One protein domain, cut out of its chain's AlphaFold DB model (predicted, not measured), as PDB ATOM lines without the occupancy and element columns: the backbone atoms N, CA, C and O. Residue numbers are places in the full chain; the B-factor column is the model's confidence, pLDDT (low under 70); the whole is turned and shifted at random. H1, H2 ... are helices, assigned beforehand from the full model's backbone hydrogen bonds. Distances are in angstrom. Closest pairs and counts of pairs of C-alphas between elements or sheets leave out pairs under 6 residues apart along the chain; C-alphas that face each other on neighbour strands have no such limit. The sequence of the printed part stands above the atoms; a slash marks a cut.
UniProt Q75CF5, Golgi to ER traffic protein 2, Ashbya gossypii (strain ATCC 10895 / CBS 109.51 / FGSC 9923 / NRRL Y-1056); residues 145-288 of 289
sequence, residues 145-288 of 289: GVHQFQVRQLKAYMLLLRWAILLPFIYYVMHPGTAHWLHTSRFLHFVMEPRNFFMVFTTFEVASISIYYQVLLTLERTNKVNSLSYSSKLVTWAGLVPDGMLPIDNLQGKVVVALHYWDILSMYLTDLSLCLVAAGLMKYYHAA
ATOM      1  N   GLY A 145      18.594  59.237 -31.440       57.29
ATOM      2  CA  GLY A 145      17.397  58.615 -32.017       57.29
ATOM      3  C   GLY A 145      17.639  57.166 -32.451       57.29
ATOM      4  O   GLY A 145      16.844  56.280 -32.127       57.29
ATOM      5  N   VAL A 146      18.778  56.898 -33.100       59.27
ATOM      6  CA  VAL A 146      19.177  55.537 -33.498       59.27
ATOM      7  C   VAL A 146      19.403  54.648 -32.271       59.27
ATOM      8  O   VAL A 146      18.949  53.503 -32.254       59.27
ATOM      9  N   HIS A 147      20.023  55.168 -31.206       57.67
ATOM     10  CA  HIS A 147      20.216  54.394 -29.978       57.67
ATOM     11  C   HIS A 147      18.882  54.048 -29.296       57.67
ATOM     12  O   HIS A 147      18.680  52.901 -28.881       57.67
ATOM     13  N   GLN A 148      17.945  54.995 -29.212       66.77
ATOM     14  CA  GLN A 148      16.616  54.718 -28.662       66.77
ATOM     15  C   GLN A 148      15.864  53.674 -29.472       66.77
ATOM     16  O   GLN A 148      15.179  52.836 -28.885       66.77
ATOM     17  N   PHE A 149      16.004  53.700 -30.797       69.80
ATOM     18  CA  PHE A 149      15.416  52.678 -31.645       69.80
ATOM     19  C   PHE A 149      15.994  51.296 -31.324       69.80
ATOM     20  O   PHE A 149      15.225  50.366 -31.101       69.80
ATOM     21  N   GLN A 150      17.318  51.169 -31.178       72.96
ATOM     22  CA  GLN A 150      17.958  49.895 -30.820       72.96
ATOM     23  C   GLN A 150      17.528  49.380 -29.441       72.96
ATOM     24  O   GLN A 150      17.220  48.198 -29.299       72.96
ATOM     25  N   VAL A 151      17.449  50.249 -28.425       72.12
ATOM     26  CA  VAL A 151      17.007  49.849 -27.074       72.12
ATOM     27  C   VAL A 151      15.535  49.441 -27.081       72.12
ATOM     28  O   VAL A 151      15.177  48.434 -26.470       72.12
ATOM     29  N   ARG A 152      14.676  50.174 -27.803       76.22
ATOM     30  CA  ARG A 152      13.257  49.819 -27.963       76.22
ATOM     31  C   ARG A 152      13.085  48.512 -28.726       76.22
ATOM     32  O   ARG A 152      12.261  47.696 -28.329       76.22
ATOM     33  N   GLN A 153      13.874  48.293 -29.772       79.40
ATOM     34  CA  GLN A 153      13.841  47.070 -30.562       79.40
ATOM     35  C   GLN A 153      14.332  45.873 -29.740       79.40
ATOM     36  O   GLN A 153      13.680  44.834 -29.733       79.40
ATOM     37  N   LEU A 154      15.412  46.032 -28.968       76.98
ATOM     38  CA  LEU A 154      15.888  45.013 -28.035       76.98
ATOM     39  C   LEU A 154      14.831  44.699 -26.968       76.98
ATOM     40  O   LEU A 154      14.560  43.531 -26.702       76.98
ATOM     41  N   LYS A 155      14.198  45.727 -26.390       77.63
ATOM     42  CA  LYS A 155      13.110  45.562 -25.416       77.63
ATOM     43  C   LYS A 155      11.928  44.809 -26.031       77.63
ATOM     44  O   LYS A 155      11.426  43.876 -25.415       77.63
ATOM     45  N   ALA A 156      11.534  45.158 -27.256       80.77
ATOM     46  CA  ALA A 156      10.461  44.485 -27.982       80.77
ATOM     47  C   ALA A 156      10.805  43.025 -28.314       80.77
ATOM     48  O   ALA A 156       9.967  42.153 -28.115       80.77
ATOM     49  N   TYR A 157      12.032  42.732 -28.760       86.01
ATOM     50  CA  TYR A 157      12.463  41.357 -29.026       86.01
ATOM     51  C   TYR A 157      12.542  40.513 -27.757       86.01
ATOM     52  O   TYR A 157      12.101  39.368 -27.776       86.01
ATOM     53  N   MET A 158      13.058  41.063 -26.655       81.61
ATOM     54  CA  MET A 158      13.109  40.350 -25.375       81.61
ATOM     55  C   MET A 158      11.703  40.079 -24.840       81.61
ATOM     56  O   MET A 158      11.435  38.974 -24.378       81.61
ATOM     57  N   LEU A 159      10.786  41.043 -24.979       84.26
ATOM     58  CA  LEU A 159       9.375  40.849 -24.655       84.26
ATOM     59  C   LEU A 159       8.750  39.759 -25.541       84.26
ATOM     60  O   LEU A 159       8.129  38.835 -25.030       84.26
ATOM     61  N   LEU A 160       8.959  39.804 -26.857       87.86
ATOM     62  CA  LEU A 160       8.405  38.817 -27.788       87.86
ATOM     63  C   LEU A 160       8.939  37.407 -27.508       87.86
ATOM     64  O   LEU A 160       8.153  36.465 -27.414       87.86
ATOM     65  N   LEU A 161      10.254  37.257 -27.324       86.82
ATOM     66  CA  LEU A 161      10.890  35.981 -26.988       86.82
ATOM     67  C   LEU A 161      10.330  35.409 -25.682       86.82
ATOM     68  O   LEU A 161      10.049  34.215 -25.594       86.82
ATOM     69  N   ARG A 162      10.130  36.269 -24.681       84.87
ATOM     70  CA  ARG A 162       9.533  35.893 -23.401       84.87
ATOM     71  C   ARG A 162       8.120  35.357 -23.586       84.87
ATOM     72  O   ARG A 162       7.820  34.264 -23.115       84.87
ATOM     73  N   TRP A 163       7.282  36.077 -24.325       86.64
ATOM     74  CA  TRP A 163       5.907  35.670 -24.612       86.64
ATOM     75  C   TRP A 163       5.827  34.386 -25.439       86.64
ATOM     76  O   TRP A 163       4.961  33.552 -25.177       86.64
ATOM     77  N   ALA A 164       6.769  34.166 -26.358       88.85
ATOM     78  CA  ALA A 164       6.865  32.921 -27.118       88.85
ATOM     79  C   ALA A 164       7.104  31.688 -26.224       88.85
ATOM     80  O   ALA A 164       6.686  30.590 -26.584       88.85
ATOM     81  N   ILE A 165       7.731  31.860 -25.054       87.21
ATOM     82  CA  ILE A 165       7.957  30.791 -24.065       87.21
ATOM     83  C   ILE A 165       6.811  30.733 -23.042       87.21
ATOM     84  O   ILE A 165       6.362  29.651 -22.662       87.21
ATOM     85  N   LEU A 166       6.309  31.888 -22.604       87.47
ATOM     86  CA  LEU A 166       5.325  31.987 -21.526       87.47
ATOM     87  C   LEU A 166       3.921  31.542 -21.956       87.47
ATOM     88  O   LEU A 166       3.211  30.895 -21.191       87.47
ATOM     89  N   LEU A 167       3.518  31.867 -23.185       87.68
ATOM     90  CA  LEU A 167       2.197  31.535 -23.718       87.68
ATOM     91  C   LEU A 167       1.965  30.014 -23.810       87.68
ATOM     92  O   LEU A 167       0.963  29.550 -23.254       87.68
ATOM     93  N   PRO A 168       2.863  29.201 -24.414       85.80
ATOM     94  CA  PRO A 168       2.693  27.752 -24.389       85.80
ATOM     95  C   PRO A 168       2.746  27.201 -22.960       85.80
ATOM     96  O   PRO A 168       1.969  26.309 -22.634       85.80
ATOM     97  N   PHE A 169       3.587  27.758 -22.082       85.89
ATOM     98  CA  PHE A 169       3.629  27.355 -20.675       85.89
ATOM     99  C   PHE A 169       2.276  27.554 -19.966       85.89
ATOM    100  O   PHE A 169       1.760  26.614 -19.360       85.89
ATOM    101  N   ILE A 170       1.655  28.732 -20.101       87.31
ATOM    102  CA  ILE A 170       0.320  29.012 -19.543       87.31
ATOM    103  C   ILE A 170      -0.724  28.051 -20.122       87.31
ATOM    104  O   ILE A 170      -1.565  27.540 -19.379       87.31
ATOM    105  N   TYR A 171      -0.671  27.779 -21.431       85.68
ATOM    106  CA  TYR A 171      -1.595  26.850 -22.080       85.68
ATOM    107  C   TYR A 171      -1.516  25.439 -21.480       85.68
ATOM    108  O   TYR A 171      -2.556  24.874 -21.140       85.68
ATOM    109  N   TYR A 172      -0.309  24.892 -21.300       83.69
ATOM    110  CA  TYR A 172      -0.126  23.541 -20.758       83.69
ATOM    111  C   TYR A 172      -0.506  23.430 -19.282       83.69
ATOM    112  O   TYR A 172      -1.140  22.452 -18.893       83.69
ATOM    113  N   VAL A 173      -0.187  24.437 -18.466       83.77
ATOM    114  CA  VAL A 173      -0.563  24.442 -17.042       83.77
ATOM    115  C   VAL A 173      -2.084  24.490 -16.861       83.77
ATOM    116  O   VAL A 173      -2.620  23.874 -15.939       83.77
ATOM    117  N   MET A 174      -2.801  25.184 -17.748       81.29
ATOM    118  CA  MET A 174      -4.267  25.218 -17.723       81.29
ATOM    119  C   MET A 174      -4.908  23.929 -18.261       81.29
ATOM    120  O   MET A 174      -6.038  23.620 -17.886       81.29
ATOM    121  N   HIS A 175      -4.195  23.156 -19.088       78.22
ATOM    122  CA  HIS A 175      -4.700  21.938 -19.732       78.22
ATOM    123  C   HIS A 175      -3.809  20.725 -19.434       78.22
ATOM    124  O   HIS A 175      -3.152  20.205 -20.340       78.22
ATOM    125  N   PRO A 176      -3.820  20.192 -18.199       70.79
ATOM    126  CA  PRO A 176      -2.985  19.045 -17.842       70.79
ATOM    127  C   PRO A 176      -3.282  17.789 -18.686       70.79
ATOM    128  O   PRO A 176      -2.418  16.934 -18.843       70.79
ATOM    129  N   GLY A 177      -4.478  17.680 -19.281       70.18
ATOM    130  CA  GLY A 177      -4.870  16.533 -20.108       70.18
ATOM    131  C   GLY A 177      -4.179  16.438 -21.476       70.18
ATOM    132  O   GLY A 177      -4.070  15.342 -22.021       70.18
ATOM    133  N   THR A 178      -3.680  17.544 -22.043       69.71
ATOM    134  CA  THR A 178      -3.015  17.520 -23.365       69.71
ATOM    135  C   THR A 178      -1.561  17.047 -23.274       69.71
ATOM    136  O   THR A 178      -1.009  16.517 -24.237       69.71
ATOM    137  N   ALA A 179      -0.953  17.161 -22.091       65.82
ATOM    138  CA  ALA A 179       0.479  17.014 -21.861       65.82
ATOM    139  C   ALA A 179       0.944  15.584 -21.521       65.82
ATOM    140  O   ALA A 179       2.021  15.424 -20.948       65.82
ATOM    141  N   HIS A 180       0.194  14.536 -21.882       68.43
ATOM    142  CA  HIS A 180       0.507  13.139 -21.523       68.43
ATOM    143  C   HIS A 180       1.968  12.722 -21.818       68.43
ATOM    144  O   HIS A 180       2.580  12.024 -21.014       68.43
ATOM    145  N   TRP A 181       2.566  13.205 -22.914       69.71
ATOM    146  CA  TRP A 181       3.966  12.928 -23.276       69.71
ATOM    147  C   TRP A 181       5.003  13.578 -22.334       69.71
ATOM    148  O   TRP A 181       6.072  13.010 -22.089       69.71
ATOM    149  N   LEU A 182       4.687  14.737 -21.745       66.17
ATOM    150  CA  LEU A 182       5.598  15.500 -20.878       66.17
ATOM    151  C   LEU A 182       5.732  14.894 -19.469       66.17
ATOM    152  O   LEU A 182       6.725  15.151 -18.785       66.17
ATOM    153  N   HIS A 183       4.797  14.028 -19.056       64.27
ATOM    154  CA  HIS A 183       4.849  13.311 -17.772       64.27
ATOM    155  C   HIS A 183       6.015  12.316 -17.664       64.27
ATOM    156  O   HIS A 183       6.312  11.830 -16.575       64.27
ATOM    157  N   THR A 184       6.713  12.036 -18.768       75.88
ATOM    158  CA  THR A 184       7.860  11.118 -18.785       75.88
ATOM    159  C   THR A 184       9.017  11.615 -17.908       75.88
ATOM    160  O   THR A 184       9.761  10.806 -17.353       75.88
ATOM    161  N   SER A 185       9.175  12.935 -17.733       82.23
ATOM    162  CA  SER A 185      10.252  13.497 -16.906       82.23
ATOM    163  C   SER A 185       9.725  14.121 -15.608       82.23
ATOM    164  O   SER A 185       8.779  14.910 -15.609       82.23
ATOM    165  N   ARG A 186      10.394  13.826 -14.483       82.80
ATOM    166  CA  ARG A 186      10.042  14.387 -13.162       82.80
ATOM    167  C   ARG A 186      10.155  15.913 -13.114       82.80
ATOM    168  O   ARG A 186       9.384  16.559 -12.417       82.80
ATOM    169  N   PHE A 187      11.111  16.480 -13.850       84.03
ATOM    170  CA  PHE A 187      11.316  17.926 -13.902       84.03
ATOM    171  C   PHE A 187      10.163  18.630 -14.622       84.03
ATOM    172  O   PHE A 187       9.590  19.567 -14.074       84.03
ATOM    173  N   LEU A 188       9.764  18.143 -15.803       82.73
ATOM    174  CA  LEU A 188       8.633  18.719 -16.535       82.73
ATOM    175  C   LEU A 188       7.323  18.557 -15.761       82.73
ATOM    176  O   LEU A 188       6.514  19.476 -15.762       82.73
ATOM    177  N   HIS A 189       7.150  17.448 -15.036       82.15
ATOM    178  CA  HIS A 189       6.008  17.280 -14.139       82.15
ATOM    179  C   HIS A 189       5.945  18.374 -13.063       82.15
ATOM    180  O   HIS A 189       4.900  18.986 -12.872       82.15
ATOM    181  N   PHE A 190       7.064  18.653 -12.383       85.56
ATOM    182  CA  PHE A 190       7.127  19.713 -11.372       85.56
ATOM    183  C   PHE A 190       6.827  21.096 -11.966       85.56
ATOM    184  O   PHE A 190       6.093  21.879 -11.366       85.56
ATOM    185  N   VAL A 191       7.377  21.376 -13.151       85.92
ATOM    186  CA  VAL A 191       7.218  22.658 -13.849       85.92
ATOM    187  C   VAL A 191       5.774  22.881 -14.312       85.92
ATOM    188  O   VAL A 191       5.277  23.998 -14.217       85.92
ATOM    189  N   MET A 192       5.095  21.832 -14.782       83.41
ATOM    190  CA  MET A 192       3.738  21.918 -15.341       83.41
ATOM    191  C   MET A 192       2.625  21.793 -14.294       83.41
ATOM    192  O   MET A 192       1.449  21.926 -14.627       83.41
ATOM    193  N   GLU A 193       2.960  21.545 -13.027       83.46
ATOM    194  CA  GLU A 193       1.960  21.449 -11.969       83.46
ATOM    195  C   GLU A 193       1.343  22.836 -11.680       83.46
ATOM    196  O   GLU A 193       2.073  23.776 -11.346       83.46
ATOM    197  N   PRO A 194       0.002  22.989 -11.711       83.94
ATOM    198  CA  PRO A 194      -0.659  24.278 -11.480       83.94
ATOM    199  C   PRO A 194      -0.308  24.931 -10.142       83.94
ATOM    200  O   PRO A 194      -0.290  26.154 -10.023       83.94
ATOM    201  N   ARG A 195       0.018  24.120  -9.130       87.81
ATOM    202  CA  ARG A 195       0.451  24.591  -7.812       87.81
ATOM    203  C   ARG A 195       1.804  25.307  -7.857       87.81
ATOM    204  O   ARG A 195       2.010  26.255  -7.104       87.81
ATOM    205  N   ASN A 196       2.701  24.877  -8.742       88.84
ATOM    206  CA  ASN A 196       4.044  25.439  -8.877       88.84
ATOM    207  C   ASN A 196       4.094  26.560  -9.921       88.84
ATOM    208  O   ASN A 196       5.130  27.209 -10.060       88.84
ATOM    209  N   PHE A 197       2.977  26.839 -10.603       88.46
ATOM    210  CA  PHE A 197       2.872  27.858 -11.643       88.46
ATOM    211  C   PHE A 197       3.495  29.193 -11.236       88.46
ATOM    212  O   PHE A 197       4.375  29.694 -11.924       88.46
ATOM    213  N   PHE A 198       3.087  29.748 -10.091       88.90
ATOM    214  CA  PHE A 198       3.574  31.055  -9.641       88.90
ATOM    215  C   PHE A 198       5.079  31.049  -9.337       88.90
ATOM    216  O   PHE A 198       5.768  32.034  -9.600       88.90
ATOM    217  N   MET A 199       5.604  29.933  -8.821       91.33
ATOM    218  CA  MET A 199       7.026  29.773  -8.521       91.33
ATOM    219  C   MET A 199       7.848  29.683  -9.810       91.33
ATOM    220  O   MET A 199       8.839  30.396  -9.959       91.33
ATOM    221  N   VAL A 200       7.421  28.846 -10.758       90.24
ATOM    222  CA  VAL A 200       8.063  28.699 -12.073       90.24
ATOM    223  C   VAL A 200       7.995  30.009 -12.851       90.24
ATOM    224  O   VAL A 200       9.014  30.470 -13.351       90.24
ATOM    225  N   PHE A 201       6.821  30.641 -12.889       90.82
ATOM    226  CA  PHE A 201       6.624  31.944 -13.512       90.82
ATOM    227  C   PHE A 201       7.578  32.967 -12.899       90.82
ATOM    228  O   PHE A 201       8.417  33.505 -13.603       90.82
ATOM    229  N   THR A 202       7.550  33.167 -11.581       90.40
ATOM    230  CA  THR A 202       8.389  34.180 -10.920       90.40
ATOM    231  C   THR A 202       9.888  33.914 -11.085       90.40
ATOM    232  O   THR A 202      10.661  34.848 -11.279       90.40
ATOM    233  N   THR A 203      10.332  32.656 -11.048       92.12
ATOM    234  CA  THR A 203      11.755  32.319 -11.249       92.12
ATOM    235  C   THR A 203      12.204  32.529 -12.692       92.12
ATOM    236  O   THR A 203      13.258  33.127 -12.915       92.12
ATOM    237  N   PHE A 204      11.396  32.113 -13.670       90.85
ATOM    238  CA  PHE A 204      11.623  32.425 -15.079       90.85
ATOM    239  C   PHE A 204      11.602  33.936 -15.323       90.85
ATOM    240  O   PHE A 204      12.415  34.461 -16.087       90.85
ATOM    241  N   GLU A 205      10.708  34.646 -14.639       89.31
ATOM    242  CA  GLU A 205      10.580  36.086 -14.733       89.31
ATOM    243  C   GLU A 205      11.857  36.785 -14.258       89.31
ATOM    244  O   GLU A 205      12.477  37.542 -15.005       89.31
ATOM    245  N   VAL A 206      12.304  36.463 -13.045       90.81
ATOM    246  CA  VAL A 206      13.543  36.995 -12.463       90.81
ATOM    247  C   VAL A 206      14.759  36.647 -13.329       90.81
ATOM    248  O   VAL A 206      15.607  37.509 -13.566       90.81
ATOM    249  N   ALA A 207      14.839  35.422 -13.857       91.25
ATOM    250  CA  ALA A 207      15.926  35.013 -14.747       91.25
ATOM    251  C   ALA A 207      15.928  35.807 -16.065       91.25
ATOM    252  O   ALA A 207      16.974  36.303 -16.488       91.25
ATOM    253  N   SER A 208      14.763  35.990 -16.687       87.35
ATOM    254  CA  SER A 208      14.627  36.734 -17.946       87.35
ATOM    255  C   SER A 208      14.972  38.214 -17.768       87.35
ATOM    256  O   SER A 208      15.699  38.782 -18.586       87.35
ATOM    257  N   ILE A 209      14.532  38.824 -16.664       87.51
ATOM    258  CA  ILE A 209      14.885  40.202 -16.290       87.51
ATOM    259  C   ILE A 209      16.395  40.324 -16.049       87.51
ATOM    260  O   ILE A 209      17.018  41.284 -16.505       87.51
ATOM    261  N   SER A 210      17.005  39.343 -15.381       89.34
ATOM    262  CA  SER A 210      18.454  39.323 -15.157       89.34
ATOM    263  C   SER A 210      19.230  39.289 -16.477       89.34
ATOM    264  O   SER A 210      20.189  40.043 -16.643       89.34
ATOM    265  N   ILE A 211      18.815  38.454 -17.434       87.39
ATOM    266  CA  ILE A 211      19.440  38.396 -18.764       87.39
ATOM    267  C   ILE A 211      19.247  39.730 -19.496       87.39
ATOM    268  O   ILE A 211      20.211  40.278 -20.026       87.39
ATOM    269  N   TYR A 212      18.036  40.295 -19.477       84.61
ATOM    270  CA  TYR A 212      17.760  41.610 -20.064       84.61
ATOM    271  C   TYR A 212      18.693  42.692 -19.515       84.61
ATOM    272  O   TYR A 212      19.288  43.444 -20.289       84.61
ATOM    273  N   TYR A 213      18.891  42.728 -18.198       82.75
ATOM    274  CA  TYR A 213      19.773  43.698 -17.562       82.75
ATOM    275  C   TYR A 213      21.246  43.499 -17.942       82.75
ATOM    276  O   TYR A 213      21.954  44.471 -18.207       82.75
ATOM    277  N   GLN A 214      21.714  42.252 -18.040       86.34
ATOM    278  CA  GLN A 214      23.072  41.965 -18.513       86.34
ATOM    279  C   GLN A 214      23.288  42.446 -19.952       86.34
ATOM    280  O   GLN A 214      24.334  43.029 -20.253       86.34
ATOM    281  N   VAL A 215      22.303  42.254 -20.833       82.45
ATOM    282  CA  VAL A 215      22.374  42.753 -22.214       82.45
ATOM    283  C   VAL A 215      22.338  44.282 -22.238       82.45
ATOM    284  O   VAL A 215      23.136  44.885 -22.954       82.45
ATOM    285  N   LEU A 216      21.492  44.916 -21.420       80.37
ATOM    286  CA  LEU A 216      21.410  46.375 -21.314       80.37
ATOM    287  C   LEU A 216      22.747  46.988 -20.868       80.37
ATOM    288  O   LEU A 216      23.257  47.887 -21.532       80.37
ATOM    289  N   LEU A 217      23.358  46.446 -19.809       78.23
ATOM    290  CA  LEU A 217      24.681  46.866 -19.333       78.23
ATOM    291  C   LEU A 217      25.776  46.636 -20.380       78.23
ATOM    292  O   LEU A 217      26.708  47.431 -20.510       78.23
ATOM    293  N   THR A 218      25.691  45.530 -21.119       77.45
ATOM    294  CA  THR A 218      26.646  45.228 -22.191       77.45
ATOM    295  C   THR A 218      26.530  46.253 -23.314       77.45
ATOM    296  O   THR A 218      27.558  46.716 -23.805       77.45
ATOM    297  N   LEU A 219      25.305  46.648 -23.674       72.19
ATOM    298  CA  LEU A 219      25.024  47.643 -24.709       72.19
ATOM    299  C   LEU A 219      25.468  49.056 -24.297       72.19
ATOM    300  O   LEU A 219      26.003  49.801 -25.118       72.19
ATOM    301  N   GLU A 220      25.295  49.404 -23.020       71.88
ATOM    302  CA  GLU A 220      25.773  50.664 -22.440       71.88
ATOM    303  C   GLU A 220      27.309  50.750 -22.480       71.88
ATOM    304  O   GLU A 220      27.881  51.758 -22.904       71.88
ATOM    305  N   ARG A 221      27.998  49.657 -22.119       73.33
ATOM    306  CA  ARG A 221      29.469  49.591 -22.154       73.33
ATOM    307  C   ARG A 221      30.038  49.690 -23.565       73.33
ATOM    308  O   ARG A 221      31.065  50.346 -23.744       73.33
ATOM    309  N   THR A 222      29.426  49.033 -24.551       70.13
ATOM    310  CA  THR A 222      29.938  49.035 -25.932       70.13
ATOM    311  C   THR A 222      29.718  50.364 -26.634       70.13
ATOM    312  O   THR A 222      30.617  50.805 -27.348       70.13
ATOM    313  N   ASN A 223      28.581  51.028 -26.418       58.77
ATOM    314  CA  ASN A 223      28.279  52.252 -27.154       58.77
ATOM    315  C   ASN A 223      28.761  53.545 -26.483       58.77
ATOM    316  O   ASN A 223      28.728  54.570 -27.151       58.77
ATOM    317  N   LYS A 224      29.242  53.548 -25.224       54.71
ATOM    318  CA  LYS A 224      29.730  54.747 -24.481       54.71
ATOM    319  C   LYS A 224      28.769  55.951 -24.437       54.71
ATOM    320  O   LYS A 224      29.097  56.981 -23.850       54.71
ATOM    321  N   VAL A 225      27.592  55.835 -25.037       52.43
ATOM    322  CA  VAL A 225      26.507  56.797 -24.987       52.43
ATOM    323  C   VAL A 225      25.598  56.303 -23.881       52.43
ATOM    324  O   VAL A 225      24.917  55.294 -24.034       52.43
ATOM    325  N   ASN A 226      25.610  57.001 -22.749       53.07
ATOM    326  CA  ASN A 226      24.620  56.791 -21.706       53.07
ATOM    327  C   ASN A 226      23.235  56.943 -22.353       53.07
ATOM    328  O   ASN A 226      22.836  58.053 -22.714       53.07
ATOM    329  N   SER A 227      22.459  55.863 -22.443       52.40
ATOM    330  CA  SER A 227      21.044  55.892 -22.854       52.40
ATOM    331  C   SER A 227      20.162  56.755 -21.925       52.40
ATOM    332  O   SER A 227      18.958  56.896 -22.127       52.40
ATOM    333  N   LEU A 228      20.774  57.362 -20.905       50.29
ATOM    334  CA  LEU A 228      20.217  58.253 -19.895       50.29
ATOM    335  C   LEU A 228      19.829  59.640 -20.419       50.29
ATOM    336  O   LEU A 228      19.274  60.424 -19.652       50.29
ATOM    337  N   SER A 229      20.027  59.956 -21.703       50.36
ATOM    338  CA  SER A 229      19.471  61.188 -22.284       50.36
ATOM    339  C   SER A 229      17.934  61.186 -22.338       50.36
ATOM    340  O   SER A 229      17.339  62.260 -22.362       50.36
ATOM    341  N   TYR A 230      17.266  60.025 -22.243       48.44
ATOM    342  CA  TYR A 230      15.807  59.976 -22.019       48.44
ATOM    343  C   TYR A 230      15.394  60.341 -20.592       48.44
ATOM    344  O   TYR A 230      14.248  60.705 -20.345       48.44
ATOM    345  N   SER A 231      16.347  60.320 -19.661       50.71
ATOM    346  CA  SER A 231      16.163  60.885 -18.335       50.71
ATOM    347  C   SER A 231      16.434  62.387 -18.327       50.71
ATOM    348  O   SER A 231      16.537  62.952 -17.254       50.71
ATOM    349  N   SER A 232      16.539  63.081 -19.469       53.43
ATOM    350  CA  SER A 232      16.773  64.530 -19.458       53.43
ATOM    351  C   SER A 232      15.758  65.246 -18.570       53.43
ATOM    352  O   SER A 232      16.174  66.023 -17.731       53.43
ATOM    353  N   LYS A 233      14.462  64.915 -18.601       55.78
ATOM    354  CA  LYS A 233      13.487  65.559 -17.701       55.78
ATOM    355  C   LYS A 233      13.735  65.236 -16.223       55.78
ATOM    356  O   LYS A 233      13.882  66.157 -15.433       55.78
ATOM    357  N   LEU A 234      13.835  63.963 -15.839       54.78
ATOM    358  CA  LEU A 234      13.986  63.582 -14.426       54.78
ATOM    359  C   LEU A 234      15.379  63.879 -13.861       54.78
ATOM    360  O   LEU A 234      15.481  64.318 -12.724       54.78
ATOM    361  N   VAL A 235      16.442  63.707 -14.645       56.10
ATOM    362  CA  VAL A 235      17.805  64.138 -14.297       56.10
ATOM    363  C   VAL A 235      17.898  65.655 -14.230       56.10
ATOM    364  O   VAL A 235      18.575  66.148 -13.340       56.10
ATOM    365  N   THR A 236      17.212  66.410 -15.097       61.85
ATOM    366  CA  THR A 236      17.183  67.879 -14.962       61.85
ATOM    367  C   THR A 236      16.439  68.281 -13.693       61.85
ATOM    368  O   THR A 236      16.927  69.133 -12.965       61.85
ATOM    369  N   TRP A 237      15.321  67.625 -13.361       65.96
ATOM    370  CA  TRP A 237      14.619  67.832 -12.085       65.96
ATOM    371  C   TRP A 237      15.462  67.431 -10.868       65.96
ATOM    372  O   TRP A 237      15.474  68.146  -9.873       65.96
ATOM    373  N   ALA A 238      16.203  66.327 -10.946       59.99
ATOM    374  CA  ALA A 238      17.101  65.894  -9.881       59.99
ATOM    375  C   ALA A 238      18.327  66.812  -9.746       59.99
ATOM    376  O   ALA A 238      18.764  67.062  -8.632       59.99
ATOM    377  N   GLY A 239      18.852  67.344 -10.855       61.05
ATOM    378  CA  GLY A 239      19.963  68.301 -10.874       61.05
ATOM    379  C   GLY A 239      19.556  69.741 -10.541       61.05
ATOM    380  O   GLY A 239      20.415  70.558 -10.227       61.05
ATOM    381  N   LEU A 240      18.258  70.059 -10.583       66.52
ATOM    382  CA  LEU A 240      17.701  71.306 -10.046       66.52
ATOM    383  C   LEU A 240      17.754  71.338  -8.512       66.52
ATOM    384  O   LEU A 240      17.725  72.423  -7.936       66.52
ATOM    385  N   VAL A 241      17.842  70.178  -7.851       67.11
ATOM    386  CA  VAL A 241      18.113  70.101  -6.414       67.11
ATOM    387  C   VAL A 241      19.627  70.232  -6.227       67.11
ATOM    388  O   VAL A 241      20.350  69.308  -6.595       67.11
ATOM    389  N   PRO A 242      20.142  71.355  -5.692       57.66
ATOM    390  CA  PRO A 242      21.575  71.513  -5.490       57.66
ATOM    391  C   PRO A 242      22.112  70.433  -4.542       57.66
ATOM    392  O   PRO A 242      21.490  70.133  -3.514       57.66
ATOM    393  N   ASP A 243      23.287  69.896  -4.885       59.09
ATOM    394  CA  ASP A 243      24.083  68.970  -4.075       59.09
ATOM    395  C   ASP A 243      24.469  69.656  -2.749       59.09
ATOM    396  O   ASP A 243      25.523  70.273  -2.612       59.09
ATOM    397  N   GLY A 244      23.556  69.656  -1.779       59.76
ATOM    398  CA  GLY A 244      23.730  70.375  -0.516       59.76
ATOM    399  C   GLY A 244      22.470  70.495   0.339       59.76
ATOM    400  O   GLY A 244      22.590  70.630   1.554       59.76
ATOM    401  N   MET A 245      21.263  70.395  -0.240       62.44
ATOM    402  CA  MET A 245      20.027  70.339   0.568       62.44
ATOM    403  C   MET A 245      19.772  68.958   1.184       62.44
ATOM    404  O   MET A 245      19.095  68.856   2.204       62.44
ATOM    405  N   LEU A 246      20.318  67.896   0.585       60.32
ATOM    406  CA  LEU A 246      20.231  66.532   1.094       60.32
ATOM    407  C   LEU A 246      21.650  65.944   1.148       60.32
ATOM    408  O   LEU A 246      22.319  65.940   0.115       60.32
ATOM    409  N   PRO A 247      22.121  65.434   2.304       65.73
ATOM    410  CA  PRO A 247      23.437  64.806   2.460       65.73
ATOM    411  C   PRO A 247      23.445  63.397   1.844       65.73
ATOM    412  O   PRO A 247      23.678  62.389   2.512       65.73
ATOM    413  N   ILE A 248      23.104  63.313   0.562       66.34
ATOM    414  CA  ILE A 248      23.105  62.087  -0.216       66.34
ATOM    415  C   ILE A 248      24.040  62.329  -1.393       66.34
ATOM    416  O   ILE A 248      23.628  62.874  -2.414       66.34
ATOM    417  N   ASP A 249      25.291  61.897  -1.252       65.27
ATOM    418  CA  ASP A 249      26.248  61.948  -2.353       65.27
ATOM    419  C   ASP A 249      25.674  61.218  -3.579       65.27
ATOM    420  O   ASP A 249      25.133  60.106  -3.474       65.27
ATOM    421  N   ASN A 250      25.812  61.850  -4.749       67.73
ATOM    422  CA  ASN A 250      25.439  61.297  -6.051       67.73
ATOM    423  C   ASN A 250      23.935  60.958  -6.186       67.73
ATOM    424  O   ASN A 250      23.543  59.851  -6.578       67.73
ATOM    425  N   LEU A 251      23.075  61.931  -5.865       70.93
ATOM    426  CA  LEU A 251      21.615  61.827  -5.977       70.93
ATOM    427  C   LEU A 251      21.177  61.491  -7.413       70.93
ATOM    428  O   LEU A 251      20.318  60.633  -7.616       70.93
ATOM    429  N   GLN A 252      21.854  62.071  -8.408       69.25
ATOM    430  CA  GLN A 252      21.641  61.773  -9.825       69.25
ATOM    431  C   GLN A 252      21.835  60.279 -10.137       69.25
ATOM    432  O   GLN A 252      20.967  59.669 -10.764       69.25
ATOM    433  N   GLY A 253      22.930  59.668  -9.670       73.90
ATOM    434  CA  GLY A 253      23.189  58.241  -9.870       73.90
ATOM    435  C   GLY A 253      22.118  57.353  -9.234       73.90
ATOM    436  O   GLY A 253      21.673  56.382  -9.845       73.90
ATOM    437  N   LYS A 254      21.628  57.713  -8.042       79.48
ATOM    438  CA  LYS A 254      20.552  56.971  -7.361       79.48
ATOM    439  C   LYS A 254      19.210  57.092  -8.072       79.48
ATOM    440  O   LYS A 254      18.502  56.094  -8.180       79.48
ATOM    441  N   VAL A 255      18.872  58.274  -8.584       77.28
ATOM    442  CA  VAL A 255      17.650  58.487  -9.377       77.28
ATOM    443  C   VAL A 255      17.690  57.662 -10.659       77.28
ATOM    444  O   VAL A 255      16.699  57.027 -11.008       77.28
ATOM    445  N   VAL A 256      18.842  57.605 -11.329       74.89
ATOM    446  CA  VAL A 256      19.036  56.748 -12.506       74.89
ATOM    447  C   VAL A 256      18.812  55.274 -12.158       74.89
ATOM    448  O   VAL A 256      18.052  54.588 -12.838       74.89
ATOM    449  N   VAL A 257      19.408  54.795 -11.066       78.37
ATOM    450  CA  VAL A 257      19.214  53.419 -10.586       78.37
ATOM    451  C   VAL A 257      17.746  53.149 -10.231       78.37
ATOM    452  O   VAL A 257      17.205  52.110 -10.607       78.37
ATOM    453  N   ALA A 258      17.070  54.088  -9.569       82.78
ATOM    454  CA  ALA A 258      15.649  53.977  -9.248       82.78
ATOM    455  C   ALA A 258      14.775  53.919 -10.510       82.78
ATOM    456  O   ALA A 258      13.826  53.141 -10.558       82.78
ATOM    457  N   LEU A 259      15.118  54.682 -11.548       81.44
ATOM    458  CA  LEU A 259      14.415  54.659 -12.828       81.44
ATOM    459  C   LEU A 259      14.593  53.321 -13.555       81.44
ATOM    460  O   LEU A 259      13.635  52.813 -14.134       81.44
ATOM    461  N   HIS A 260      15.777  52.706 -13.465       80.39
ATOM    462  CA  HIS A 260      15.981  51.337 -13.943       80.39
ATOM    463  C   HIS A 260      15.123  50.328 -13.174       80.39
ATOM    464  O   HIS A 260      14.460  49.501 -13.796       80.39
ATOM    465  N   TYR A 261      15.078  50.415 -11.840       84.79
ATOM    466  CA  TYR A 261      14.203  49.554 -11.036       84.79
ATOM    467  C   TYR A 261      12.722  49.773 -11.343       84.79
ATOM    468  O   TYR A 261      11.963  48.807 -11.376       84.79
ATOM    469  N   TRP A 262      12.315  51.013 -11.610       87.52
ATOM    470  CA  TRP A 262      10.953  51.331 -12.015       87.52
ATOM    471  C   TRP A 262      10.604  50.719 -13.372       87.52
ATOM    472  O   TRP A 262       9.544  50.110 -13.504       87.52
ATOM    473  N   ASP A 263      11.494  50.817 -14.367       82.74
ATOM    474  CA  ASP A 263      11.260  50.197 -15.675       82.74
ATOM    475  C   ASP A 263      11.139  48.668 -15.547       82.74
ATOM    476  O   ASP A 263      10.214  48.069 -16.096       82.74
ATOM    477  N   ILE A 264      11.992  48.042 -14.729       83.34
ATOM    478  CA  ILE A 264      11.935  46.601 -14.430       83.34
ATOM    479  C   ILE A 264      10.622  46.224 -13.738       83.34
ATOM    480  O   ILE A 264       9.966  45.261 -14.139       83.34
ATOM    481  N   LEU A 265      10.227  46.978 -12.712       86.93
ATOM    482  CA  LEU A 265       8.976  46.745 -12.001       86.93
ATOM    483  C   LEU A 265       7.784  46.879 -12.952       86.93
ATOM    484  O   LEU A 265       6.886  46.043 -12.927       86.93
ATOM    485  N   SER A 266       7.797  47.888 -13.826       86.86
ATOM    486  CA  SER A 266       6.747  48.088 -14.827       86.86
ATOM    487  C   SER A 266       6.674  46.929 -15.829       86.86
ATOM    488  O   SER A 266       5.577  46.490 -16.177       86.86
ATOM    489  N   MET A 267       7.820  46.373 -16.232       84.59
ATOM    490  CA  MET A 267       7.895  45.202 -17.108       84.59
ATOM    491  C   MET A 267       7.316  43.959 -16.415       84.59
ATOM    492  O   MET A 267       6.452  43.297 -16.984       84.59
ATOM    493  N   TYR A 268       7.706  43.701 -15.163       87.45
ATOM    494  CA  TYR A 268       7.177  42.590 -14.361       87.45
ATOM    495  C   TYR A 268       5.664  42.704 -14.120       87.45
ATOM    496  O   TYR A 268       4.931  41.731 -14.277       87.45
ATOM    497  N   LEU A 269       5.173  43.900 -13.777       89.67
ATOM    498  CA  LEU A 269       3.742  44.146 -13.587       89.67
ATOM    499  C   LEU A 269       2.953  43.961 -14.886       89.67
ATOM    500  O   LEU A 269       1.855  43.408 -14.855       89.67
ATOM    501  N   THR A 270       3.512  44.384 -16.021       87.50
ATOM    502  CA  THR A 270       2.880  44.189 -17.332       87.50
ATOM    503  C   THR A 270       2.758  42.701 -17.650       87.50
ATOM    504  O   THR A 270       1.667  42.244 -17.994       87.50
ATOM    505  N   ASP A 271       3.820  41.922 -17.450       88.39
ATOM    506  CA  ASP A 271       3.794  40.480 -17.707       88.39
ATOM    507  C   ASP A 271       2.861  39.734 -16.746       88.39
ATOM    508  O   ASP A 271       2.095  38.873 -17.182       88.39
ATOM    509  N   LEU A 272       2.822  40.119 -15.467       88.22
ATOM    510  CA  LEU A 272       1.847  39.598 -14.505       88.22
ATOM    511  C   LEU A 272       0.411  39.910 -14.950       88.22
ATOM    512  O   LEU A 272      -0.447  39.026 -14.932       88.22
ATOM    513  N   SER A 273       0.145  41.144 -15.386       88.24
ATOM    514  CA  SER A 273      -1.188  41.559 -15.840       88.24
ATOM    515  C   SER A 273      -1.649  40.769 -17.068       88.24
ATOM    516  O   SER A 273      -2.760  40.239 -17.090       88.24
ATOM    517  N   LEU A 274      -0.775  40.601 -18.058       88.03
ATOM    518  CA  LEU A 274      -1.067  39.843 -19.266       88.03
ATOM    519  C   LEU A 274      -1.199  38.347 -18.969       88.03
ATOM    520  O   LEU A 274      -2.049  37.682 -19.555       88.03
ATOM    521  N   CYS A 275      -0.412  37.813 -18.034       87.54
ATOM    522  CA  CYS A 275      -0.543  36.440 -17.564       87.54
ATOM    523  C   CYS A 275      -1.923  36.189 -16.931       87.54
ATOM    524  O   CYS A 275      -2.545  35.159 -17.198       87.54
ATOM    525  N   LEU A 276      -2.429  37.130 -16.126       87.78
ATOM    526  CA  LEU A 276      -3.781  37.055 -15.562       87.78
ATOM    527  C   LEU A 276      -4.855  37.112 -16.654       87.78
ATOM    528  O   LEU A 276      -5.804  36.328 -16.616       87.78
ATOM    529  N   VAL A 277      -4.690  37.990 -17.645       89.51
ATOM    530  CA  VAL A 277      -5.602  38.079 -18.795       89.51
ATOM    531  C   VAL A 277      -5.587  36.782 -19.605       89.51
ATOM    532  O   VAL A 277      -6.649  36.241 -19.896       89.51
ATOM    533  N   ALA A 278      -4.413  36.233 -19.918       87.68
ATOM    534  CA  ALA A 278      -4.272  34.973 -20.645       87.68
ATOM    535  C   ALA A 278      -4.900  33.801 -19.876       87.68
ATOM    536  O   ALA A 278      -5.645  33.012 -20.456       87.68
ATOM    537  N   ALA A 279      -4.673  33.717 -18.563       85.45
ATOM    538  CA  ALA A 279      -5.318  32.730 -17.701       85.45
ATOM    539  C   ALA A 279      -6.852  32.864 -17.712       85.45
ATOM    540  O   ALA A 279      -7.561  31.860 -17.795       85.45
ATOM    541  N   GLY A 280      -7.365  34.098 -17.662       86.47
ATOM    542  CA  GLY A 280      -8.795  34.391 -17.769       86.47
ATOM    543  C   GLY A 280      -9.383  33.986 -19.123       86.47
ATOM    544  O   GLY A 280     -10.405  33.302 -19.161       86.47
ATOM    545  N   LEU A 281      -8.713  34.337 -20.225       88.08
ATOM    546  CA  LEU A 281      -9.124  33.979 -21.586       88.08
ATOM    547  C   LEU A 281      -9.148  32.462 -21.789       88.08
ATOM    548  O   LEU A 281     -10.132  31.937 -22.300       88.08
ATOM    549  N   MET A 282      -8.113  31.746 -21.344       83.52
ATOM    550  CA  MET A 282      -8.062  30.282 -21.452       83.52
ATOM    551  C   MET A 282      -9.214  29.613 -20.709       83.52
ATOM    552  O   MET A 282      -9.848  28.709 -21.258       83.52
ATOM    553  N   LYS A 283      -9.511  30.085 -19.489       81.74
ATOM    554  CA  LYS A 283     -10.661  29.606 -18.717       81.74
ATOM    555  C   LYS A 283     -11.982  29.902 -19.418       81.74
ATOM    556  O   LYS A 283     -12.849  29.039 -19.422       81.74
ATOM    557  N   TYR A 284     -12.137  31.084 -20.012       85.71
ATOM    558  CA  TYR A 284     -13.358  31.458 -20.726       85.71
ATOM    559  C   TYR A 284     -13.586  30.599 -21.977       85.71
ATOM    560  O   TYR A 284     -14.664  30.037 -22.139       85.71
ATOM    561  N   TYR A 285     -12.563  30.437 -22.823       82.07
ATOM    562  CA  TYR A 285     -12.674  29.663 -24.063       82.07
ATOM    563  C   TYR A 285     -12.966  28.175 -23.835       82.07
ATOM    564  O   TYR A 285     -13.649  27.583 -24.657       82.07
ATOM    565  N   HIS A 286     -12.486  27.580 -22.737       70.86
ATOM    566  CA  HIS A 286     -12.745  26.164 -22.430       70.86
ATOM    567  C   HIS A 286     -13.956  25.939 -21.513       70.86
ATOM    568  O   HIS A 286     -14.421  24.811 -21.390       70.86
ATOM    569  N   ALA A 287     -14.472  26.985 -20.855       73.54
ATOM    570  CA  ALA A 287     -15.763  26.922 -20.168       73.54
ATOM    571  C   ALA A 287     -16.946  27.057 -21.143       73.54
ATOM    572  O   ALA A 287     -18.068  26.701 -20.782       73.54
ATOM    573  N   ALA A 288     -16.708  27.578 -22.351       59.67
ATOM    574  CA  ALA A 288     -17.693  27.595 -23.421       59.67
ATOM    575  C   ALA A 288     -17.820  26.177 -24.033       59.67
ATOM    576  O   ALA A 288     -16.805  25.640 -24.479       59.67
TER     577      ALA A 288
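Overview. This is residues 145 to 288 of the 289 residues of the protein "Golgi to ER traffic protein 2" of Ashbya gossypii (strain ATCC 10895 / CBS 109.51 / FGSC 9923 / NRRL Y-1056) (UniProt Q75CF5). Three long helices make a loose up-and-down bundle, each running against the one before: H1 and H4 side by side, H6 slanting past both. Short H2 and H3 sit at one end, H5 at the other. The 144 printed residues, class all helix, hold H1 to H6 and no named strand; radius of gyration of the C-alphas 20.3 A, loose, spans 63 by 31 by 31 A.

Arrangement. H1, residues 145 to 174, only just touches H4, residues 197 to 223, with 3 pairs of C-alphas within 8 A. With residues 167 to 174 alone H1 touches H6, residues 251 to 287; the closest C-alphas, Ile 170 and Ala 279, are 7.0 A apart. H6 touches H5, residues 227 to 239. H4 and H6 have every O i to N i+4 pair within hydrogen-bond range.

Along the chain. H1 runs 42.3 A from C-alpha 145 at (17.397, 58.615, -32.017); H6 runs 53.1 A to C-alpha 287 at (-15.763, 26.922, -20.168).

Size, cuts and confidence. The printed part has no cut. The link H5 to H6 is long; pLDDT is under 70 at residues 223 to 250, among others.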